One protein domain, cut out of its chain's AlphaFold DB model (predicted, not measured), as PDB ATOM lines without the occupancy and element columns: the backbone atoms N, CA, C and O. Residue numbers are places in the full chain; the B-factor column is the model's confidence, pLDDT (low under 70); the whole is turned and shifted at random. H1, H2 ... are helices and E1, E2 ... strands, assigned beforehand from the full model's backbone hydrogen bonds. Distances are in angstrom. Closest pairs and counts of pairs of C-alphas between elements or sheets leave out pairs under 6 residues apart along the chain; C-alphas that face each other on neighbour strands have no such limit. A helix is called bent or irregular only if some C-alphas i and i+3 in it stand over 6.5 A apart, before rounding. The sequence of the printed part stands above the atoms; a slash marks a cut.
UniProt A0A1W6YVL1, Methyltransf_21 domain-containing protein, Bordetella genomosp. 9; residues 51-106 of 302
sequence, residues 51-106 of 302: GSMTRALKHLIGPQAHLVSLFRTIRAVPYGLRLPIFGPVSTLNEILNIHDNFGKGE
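What this domain is: This is residues 51 to 106 of the 302 residues of the protein "Methyltransf_21 domain-containing protein" of Bordetella genomosp. 9 (UniProt A0A1W6YVL1). A bent helix, H1, folds back on itself as a V of two arms, H1a and H1b, and a second helix, H2, packs across both arms. A small hairpin of two short strands, E1 and E2, comes between the two helices along the chain and lies near residues 63 to 68 of H1b. The printed part has 56 residues, with two named helices and two named strands in the order H1, E1, E2, H2; the sheet, E1 - E2, is antiparallel and the class is mostly helix. The whole is compact, with a radius of gyration of the C-alphas of 9.8 A, and rounded, spanning 25 by 20 by 18 A.

Where its parts are: By its hydrogen bonds H1, residues 51 to 74, was assigned as one helix, but it is bent: C-alphas 60 and 63 are 9.5 A apart. Its arm H1a, residues 51 to 60, begins with C-alpha 51 at (-31.930, -7.162, -30.302) and is 15.0 A long. Its arm H1b, residues 63 to 74, is 18.0 A long and ends with C-alpha 74 at (-41.022, 0.854, -42.343). E1 is residues 81 to 83, 6.3 A long, and E2 is residues 87 to 89, 6.5 A long. H2, residues 92 to 104, is 16.7 A long and ends with C-alpha 104 at (-30.419, -13.483, -39.088). H2 is neither bent nor irregular, but only just: C-alphas 101 and 104 are 6.0 A apart.

How they stand to each other: H1a and H1b touch, opposite ways at a steep tilt of 50 degrees, H1b with residues 64 to 69 alone; the closest C-alphas are those of Lys 58 and Ala 65, 5.1 A apart. H2 touches H1a with residues 99 to 104 alone, about perpendicular at 79 degrees, and the closest C-alphas, those of Leu 57 and Gly 103, are 5.0 A apart. H1b touches H2 with residues 68 to 72 alone, opposite ways at a steep tilt of 61 degrees; the closest C-alphas are those of Val 68 and Ile 95, 5.9 A apart. The helix packing is mostly crossed, with no touching pair at a shallow tilt. E1 and E2 form a hairpin, antiparallel at 143 degrees, with N 81 and O 89 at 2.8 A and N 83 and O 87 at 2.9 A, both within hydrogen-bond range. The closest C-alphas of H1b and E1 are those of Gln 64 and Leu 83, 7.0 A apart. H1a is apart from E1 and E2, H1b from E2, and E1 from H2. In H1a and H2 every O i to N i+4 pair is within hydrogen-bond range, and in H1b 7 of 8 are.

The domain as a whole: The two C-alphas farthest apart are those of Tyr 79 and Glu 106, at 26.4 A. The printed part has no cut. The links E1 to E2 and E2 to H2 are tight, H1 to E1 is short, and no link is long. The mean pLDDT of the printed part is 89.6, and residues 51 to 53 are under 70.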
ATOM      1  N   GLY A  51     -33.151  -7.629 -30.971       57.72
ATOM      2  CA  GLY A  51     -31.930  -7.162 -30.302       57.72
ATOM      3  C   GLY A  51     -30.671  -7.913 -30.746       57.72
ATOM      4  O   GLY A  51     -29.630  -7.296 -30.991       57.72
ATOM      5  N   SER A  52     -30.783  -9.232 -30.919       66.06
ATOM      6  CA  SER A  52     -29.694 -10.102 -31.378       66.06
ATOM      7  C   SER A  52     -29.354  -9.876 -32.862       66.06
ATOM      8  O   SER A  52     -28.186  -9.676 -33.208       66.06
ATOM      9  N   MET A  53     -30.362  -9.749 -33.738       69.56
ATOM     10  CA  MET A  53     -30.159  -9.473 -35.175       69.56
ATOM     11  C   MET A  53     -29.462  -8.131 -35.432       69.56
ATOM     12  O   MET A  53     -28.515  -8.040 -36.215       69.56
ATOM     13  N   THR A  54     -29.890  -7.078 -34.728       72.00
ATOM     14  CA  THR A  54     -29.265  -5.754 -34.853       72.00
ATOM     15  C   THR A  54     -27.797  -5.801 -34.417       72.00
ATOM     16  O   THR A  54     -26.966  -5.094 -34.982       72.00
ATOM     17  N   ARG A  55     -27.441  -6.657 -33.450       82.38
ATOM     18  CA  ARG A  55     -26.053  -6.856 -33.011       82.38
ATOM     19  C   ARG A  55     -25.203  -7.538 -34.089       82.38
ATOM     20  O   ARG A  55     -24.101  -7.065 -34.355       82.38
ATOM     21  N   ALA A  56     -25.726  -8.574 -34.747       85.38
ATOM     22  CA  ALA A  56     -25.042  -9.249 -35.853       85.38
ATOM     23  C   ALA A  56     -24.785  -8.300 -37.035       85.38
ATOM     24  O   ALA A  56     -23.649  -8.184 -37.496       85.38
ATOM     25  N   LEU A  57     -25.799  -7.539 -37.466       88.88
ATOM     26  CA  LEU A  57     -25.625  -6.527 -38.517       88.88
ATOM     27  C   LEU A  57     -24.639  -5.433 -38.101       88.88
ATOM     28  O   LEU A  57     -23.811  -5.025 -38.911       88.88
ATOM     29  N   LYS A  58     -24.665  -4.984 -36.840       91.56
ATOM     30  CA  LYS A  58     -23.701  -3.991 -36.335       91.56
ATOM     31  C   LYS A  58     -22.254  -4.451 -36.471       91.56
ATOM     32  O   LYS A  58     -21.390  -3.620 -36.717       91.56
ATOM     33  N   HIS A  59     -21.975  -5.744 -36.316       91.12
ATOM     34  CA  HIS A  59     -20.623  -6.276 -36.514       91.12
ATOM     35  C   HIS A  59     -20.193  -6.274 -37.986       91.12
ATOM     36  O   HIS A  59     -19.006  -6.165 -38.263       91.12
ATOM     37  N   LEU A  60     -21.141  -6.366 -38.923       91.00
ATOM     38  CA  LEU A  60     -20.857  -6.388 -40.359       91.00
ATOM     39  C   LEU A  60     -20.754  -4.984 -40.963       91.00
ATOM     40  O   LEU A  60     -19.832  -4.694 -41.719       91.00
ATOM     41  N   ILE A  61     -21.711  -4.114 -40.642       93.88
ATOM     42  CA  ILE A  61     -21.905  -2.817 -41.312       93.88
ATOM     43  C   ILE A  61     -21.921  -1.630 -40.339       93.88
ATOM     44  O   ILE A  61     -22.305  -0.516 -40.702       93.88
ATOM     45  N   GLY A  62     -21.498  -1.846 -39.092       93.31
ATOM     46  CA  GLY A  62     -21.346  -0.788 -38.100       93.31
ATOM     47  C   GLY A  62     -22.671  -0.103 -37.729       93.31
ATOM     48  O   GLY A  62     -23.734  -0.735 -37.731       93.31
ATOM     49  N   PRO A  63     -22.646   1.206 -37.410       93.19
ATOM     50  CA  PRO A  63     -23.836   1.961 -37.007       93.19
ATOM     51  C   PRO A  63     -24.969   1.961 -38.042       93.19
ATOM     52  O   PRO A  63     -26.138   2.066 -37.670       93.19
ATOM     53  N   GLN A  64     -24.652   1.784 -39.331       93.19
ATOM     54  CA  GLN A  64     -25.643   1.757 -40.412       93.19
ATOM     55  C   GLN A  64     -26.583   0.543 -40.346       93.19
ATOM     56  O   GLN A  64     -27.641   0.564 -40.973       93.19
ATOM     57  N   ALA A  65     -26.275  -0.466 -39.525       93.38
ATOM     58  CA  ALA A  65     -27.203  -1.545 -39.186       93.38
ATOM     59  C   ALA A  65     -28.561  -1.030 -38.684       93.38
ATOM     60  O   ALA A  65     -29.594  -1.622 -38.988       93.38
ATOM     61  N   HIS A  66     -28.582   0.099 -37.966       93.19
ATOM     62  CA  HIS A  66     -29.828   0.722 -37.524       93.19
ATOM     63  C   HIS A  66     -30.704   1.187 -38.690       93.19
ATOM     64  O   HIS A  66     -31.921   1.034 -38.621       93.19
ATOM     65  N   LEU A  67     -30.100   1.707 -39.763       93.69
ATOM     66  CA  LEU A  67     -30.830   2.134 -40.957       93.69
ATOM     67  C   LEU A  67     -31.409   0.932 -41.703       93.69
ATOM     68  O   LEU A  67     -32.565   0.978 -42.105       93.69
ATOM     69  N   VAL A  68     -30.656  -0.167 -41.813       94.19
ATOM     70  CA  VAL A  68     -31.157  -1.416 -42.415       94.19
ATOM     71  C   VAL A  68     -32.359  -1.955 -41.635       94.19
ATOM     72  O   VAL A  68     -33.407  -2.222 -42.225       94.19
ATOM     73  N   SER A  69     -32.257  -2.044 -40.305       92.94
ATOM     74  CA  SER A  69     -33.375  -2.476 -39.455       92.94
ATOM     75  C   SER A  69     -34.577  -1.526 -39.540       92.94
ATOM     76  O   SER A  69     -35.719  -1.989 -39.589       92.94
ATOM     77  N   LEU A  70     -34.343  -0.210 -39.591       93.25
ATOM     78  CA  LEU A  70     -35.397   0.794 -39.735       93.25
ATOM     79  C   LEU A  70     -36.116   0.657 -41.081       93.25
ATOM     80  O   LEU A  70     -37.333   0.520 -41.092       93.25
ATOM     81  N   PHE A  71     -35.381   0.639 -42.196       94.69
ATOM     82  CA  PHE A  71     -35.929   0.549 -43.555       94.69
ATOM     83  C   PHE A  71     -36.689  -0.754 -43.795       94.69
ATOM     84  O   PHE A  71     -37.748  -0.740 -44.422       94.69
ATOM     85  N   ARG A  72     -36.226  -1.865 -43.209       93.06
ATOM     86  CA  ARG A  72     -37.004  -3.108 -43.157       93.06
ATOM     87  C   ARG A  72     -38.329  -2.909 -42.422       93.06
ATOM     88  O   ARG A  72     -39.360  -3.367 -42.904       93.06
ATOM     89  N   THR A  73     -38.296  -2.260 -41.259       92.94
ATOM     90  CA  THR A  73     -39.472  -2.079 -40.392       92.94
ATOM     91  C   THR A  73     -40.524  -1.190 -41.048       92.94
ATOM     92  O   THR A  73     -41.696  -1.549 -41.063       92.94
ATOM     93  N   ILE A  74     -40.111  -0.067 -41.643       93.12
ATOM     94  CA  ILE A  74     -41.022   0.854 -42.343       93.12
ATOM     95  C   ILE A  74     -41.350   0.404 -43.774       93.12
ATOM     96  O   ILE A  74     -42.139   1.060 -44.444       93.12
ATOM     97  N   ARG A  75     -40.732  -0.691 -44.246       92.44
ATOM     98  CA  ARG A  75     -40.898  -1.259 -45.594       92.44
ATOM     99  C   ARG A  75     -40.654  -0.228 -46.708       92.44
ATOM    100  O   ARG A  75     -41.357  -0.214 -47.711       92.44
ATOM    101  N   ALA A  76     -39.642   0.626 -46.541       89.69
ATOM    102  CA  ALA A  76     -39.304   1.677 -47.500       89.69
ATOM    103  C   ALA A  76     -37.812   2.038 -47.460       89.69
ATOM    104  O   ALA A  76     -37.181   1.989 -46.403       89.69
ATOM    105  N   VAL A  77     -37.272   2.455 -48.611       89.94
ATOM    106  CA  VAL A  77     -35.914   3.006 -48.747       89.94
ATOM    107  C   VAL A  77     -36.030   4.450 -49.242       89.94
ATOM    108  O   VAL A  77     -36.100   4.675 -50.447       89.94
ATOM    109  N   PRO A  78     -36.114   5.439 -48.333       82.44
ATOM    110  CA  PRO A  78     -36.404   6.828 -48.699       82.44
ATOM    111  C   PRO A  78     -35.279   7.490 -49.508       82.44
ATOM    112  O   PRO A  78     -35.512   8.477 -50.197       82.44
ATOM    113  N   TYR A  79     -34.058   6.962 -49.419       89.88
ATOM    114  CA  TYR A  79     -32.893   7.400 -50.179       89.88
ATOM    115  C   TYR A  79     -31.879   6.259 -50.294       89.88
ATOM    116  O   TYR A  79     -31.860   5.340 -49.472       89.88
ATOM    117  N   GLY A  80     -31.011   6.327 -51.305       88.81
ATOM    118  CA  GLY A  80     -29.920   5.370 -51.468       88.81
ATOM    119  C   GLY A  80     -28.927   5.426 -50.303       88.81
ATOM    120  O   GLY A  80     -28.500   6.498 -49.879       88.81
ATOM    121  N   LEU A  81     -28.535   4.260 -49.807       93.38
ATOM    122  CA  LEU A  81     -27.541   4.056 -48.763       93.38
ATOM    123  C   LEU A  81     -26.276   3.454 -49.377       93.38
ATOM    124  O   LEU A  81     -26.339   2.690 -50.334       93.38
ATOM    125  N   ARG A  82     -25.108   3.757 -48.812       94.69
ATOM    126  CA  ARG A  82     -23.882   3.010 -49.100       94.69
ATOM    127  C   ARG A  82     -23.441   2.307 -47.831       94.69
ATOM    128  O   ARG A  82     -23.119   2.979 -46.853       94.69
ATOM    129  N   LEU A  83     -23.442   0.981 -47.865       94.88
ATOM    130  CA  LEU A  83     -23.049   0.138 -46.743       94.88
ATOM    131  C   LEU A  83     -21.614  -0.376 -46.921       94.88
ATOM    132  O   LEU A  83     -21.223  -0.696 -48.051       94.88
ATOM    133  N   PRO A  84     -20.839  -0.535 -45.829       92.25
ATOM    134  CA  PRO A  84     -19.698  -1.431 -45.810       92.25
ATOM    135  C   PRO A  84     -20.108  -2.783 -46.384       92.25
ATOM    136  O   PRO A  84     -21.236  -3.227 -46.162       92.25
ATOM    137  N   ILE A  85     -19.196  -3.434 -47.106       92.12
ATOM    138  CA  ILE A  85     -19.387  -4.766 -47.701       92.12
ATOM    139  C   ILE A  85     -20.347  -4.777 -48.901       92.12
ATOM    140  O   ILE A  85     -19.964  -5.208 -49.984       92.12
ATOM    141  N   PHE A  86     -21.568  -4.264 -48.739       94.81
ATOM    142  CA  PHE A  86     -22.641  -4.386 -49.730       94.81
ATOM    143  C   PHE A  86     -22.740  -3.214 -50.711       94.81
ATOM    144  O   PHE A  86     -23.535  -3.283 -51.647       94.81
ATOM    145  N   GLY A  87     -21.954  -2.150 -50.541       94.00
ATOM    146  CA  GLY A  87     -21.911  -1.045 -51.498       94.00
ATOM    147  C   GLY A  87     -23.234  -0.262 -51.576       94.00
ATOM    148  O   GLY A  87     -23.884  -0.073 -50.544       94.00
ATOM    149  N   PRO A  88     -23.611   0.266 -52.759       94.88
ATOM    150  CA  PRO A  88     -24.856   1.010 -52.942       94.88
ATOM    151  C   PRO A  88     -26.089   0.117 -52.771       94.88
ATOM    152  O   PRO A  88     -26.226  -0.890 -53.458       94.88
ATOM    153  N   VAL A  89     -27.018   0.544 -51.925       95.38
ATOM    154  CA  VAL A  89     -28.296  -0.102 -51.616       95.38
ATOM    155  C   VAL A  89     -29.393   0.933 -51.784       95.38
ATOM    156  O   VAL A  89     -29.333   1.998 -51.179       95.38
ATOM    157  N   SER A  90     -30.392   0.665 -52.617       94.19
ATOM    158  CA  SER A  90     -31.455   1.647 -52.878       94.19
ATOM    159  C   SER A  90     -32.841   1.038 -53.035       94.19
ATOM    160  O   SER A  90     -33.764   1.741 -53.434       94.19
ATOM    161  N   THR A  91     -32.993  -0.255 -52.768       93.75
ATOM    162  CA  THR A  91     -34.267  -0.965 -52.906       93.75
ATOM    163  C   THR A  91     -34.635  -1.668 -51.605       93.75
ATOM    164  O   THR A  91     -33.766  -2.044 -50.813       93.75
ATOM    165  N   LEU A  92     -35.938  -1.865 -51.378       92.19
ATOM    166  CA  LEU A  92     -36.412  -2.630 -50.226       92.19
ATOM    167  C   LEU A  92     -35.902  -4.078 -50.278       92.19
ATOM    168  O   LEU A  92     -35.498  -4.606 -49.247       92.19
ATOM    169  N   ASN A  93     -35.840  -4.692 -51.460       91.81
ATOM    170  CA  ASN A  93     -35.382  -6.075 -51.624       91.81
ATOM    171  C   ASN A  93     -33.927  -6.259 -51.189       91.81
ATOM    172  O   ASN A  93     -33.619  -7.235 -50.508       91.81
ATOM    173  N   GLU A  94     -33.042  -5.306 -51.498       94.81
ATOM    174  CA  GLU A  94     -31.670  -5.312 -50.979       94.81
ATOM    175  C   GLU A  94     -31.642  -5.226 -49.447       94.81
ATOM    176  O   GLU A  94     -30.909  -5.975 -48.807       94.81
ATOM    177  N   ILE A  95     -32.463  -4.359 -48.843       95.50
ATOM    178  CA  ILE A  95     -32.561  -4.229 -47.380       95.50
ATOM    179  C   ILE A  95     -33.052  -5.524 -46.729       95.50
ATOM    180  O   ILE A  95     -32.476  -5.956 -45.728       95.50
ATOM    181  N   LEU A  96     -34.091  -6.149 -47.289       92.62
ATOM    182  CA  LEU A  96     -34.634  -7.412 -46.789       92.62
ATOM    183  C   LEU A  96     -33.604  -8.537 -46.906       92.62
ATOM    184  O   LEU A  96     -33.344  -9.208 -45.914       92.62
ATOM    185  N   ASN A  97     -32.935  -8.663 -48.056       92.94
ATOM    186  CA  ASN A  97     -31.876  -9.654 -48.261       92.94
ATOM    187  C   ASN A  97     -30.710  -9.463 -47.284       92.94
ATOM    188  O   ASN A  97     -30.237 -10.429 -46.698       92.94
ATOM    189  N   ILE A  98     -30.244  -8.228 -47.063       94.94
ATOM    190  CA  ILE A  98     -29.174  -7.966 -46.086       94.94
ATOM    191  C   ILE A  98     -29.624  -8.382 -44.688       94.94
ATOM    192  O   ILE A  98     -28.888  -9.044 -43.954       94.94
ATOM    193  N   HIS A  99     -30.835  -7.985 -44.306       92.31
ATOM    194  CA  HIS A  99     -31.345  -8.259 -42.978       92.31
ATOM    195  C   HIS A  99     -31.562  -9.756 -42.735       92.31
ATOM    196  O   HIS A  99     -31.134 -10.274 -41.704       92.31
ATOM    197  N   ASP A 100     -32.218 -10.452 -43.655       86.75
ATOM    198  CA  ASP A 100     -32.594 -11.849 -43.470       86.75
ATOM    199  C   ASP A 100     -31.375 -12.763 -43.665       86.75
ATOM    200  O   ASP A 100     -30.950 -13.432 -42.721       86.75
ATOM    201  N   ASN A 101     -30.654 -12.634 -44.779       89.12
ATOM    202  CA  ASN A 101     -29.531 -13.529 -45.069       89.12
ATOM    203  C   ASN A 101     -28.327 -13.310 -44.141       89.12
ATOM    204  O   ASN A 101     -27.673 -14.277 -43.748       89.12
ATOM    205  N   PHE A 102     -28.044 -12.066 -43.732       90.56
ATOM    206  CA  PHE A 102     -26.828 -11.736 -42.967       90.56
ATOM    207  C   PHE A 102     -27.102 -11.277 -41.539       90.56
ATOM    208  O   PHE A 102     -26.294 -11.548 -40.649       90.56
ATOM    209  N   GLY A 103     -28.235 -10.614 -41.299       86.06
ATOM    210  CA  GLY A 103     -28.649 -10.205 -39.958       86.06
ATOM    211  C   GLY A 103     -29.199 -11.360 -39.132       86.06
ATOM    212  O   GLY A 103     -28.769 -11.542 -37.991       86.06
ATOM    213  N   LYS A 104     -30.079 -12.191 -39.707       84.38
ATOM    214  CA  LYS A 104     -30.419 -13.483 -39.088       84.38
ATOM    215  C   LYS A 104     -29.273 -14.465 -39.257       84.38
ATOM    216  O   LYS A 104     -29.037 -15.249 -38.345       84.38
ATOM    217  N   GLY A 105     -28.521 -14.375 -40.356       81.06
ATOM    218  CA  GLY A 105     -27.384 -15.244 -40.670       81.06
ATOM    219  C   GLY A 105     -27.820 -16.573 -41.287       81.06
ATOM    220  O   GLY A 105     -27.262 -17.612 -40.940       81.06
ATOM    221  N   GLU A 106     -28.856 -16.538 -42.122       83.81
ATOM    222  CA  GLU A 106     -29.373 -17.688 -42.872       83.81
ATOM    223  C   GLU A 106     -28.355 -18.146 -43.935       83.81
ATOM    224  O   GLU A 106     -28.082 -19.336 -44.053       83.81
TER     225      GLU A 106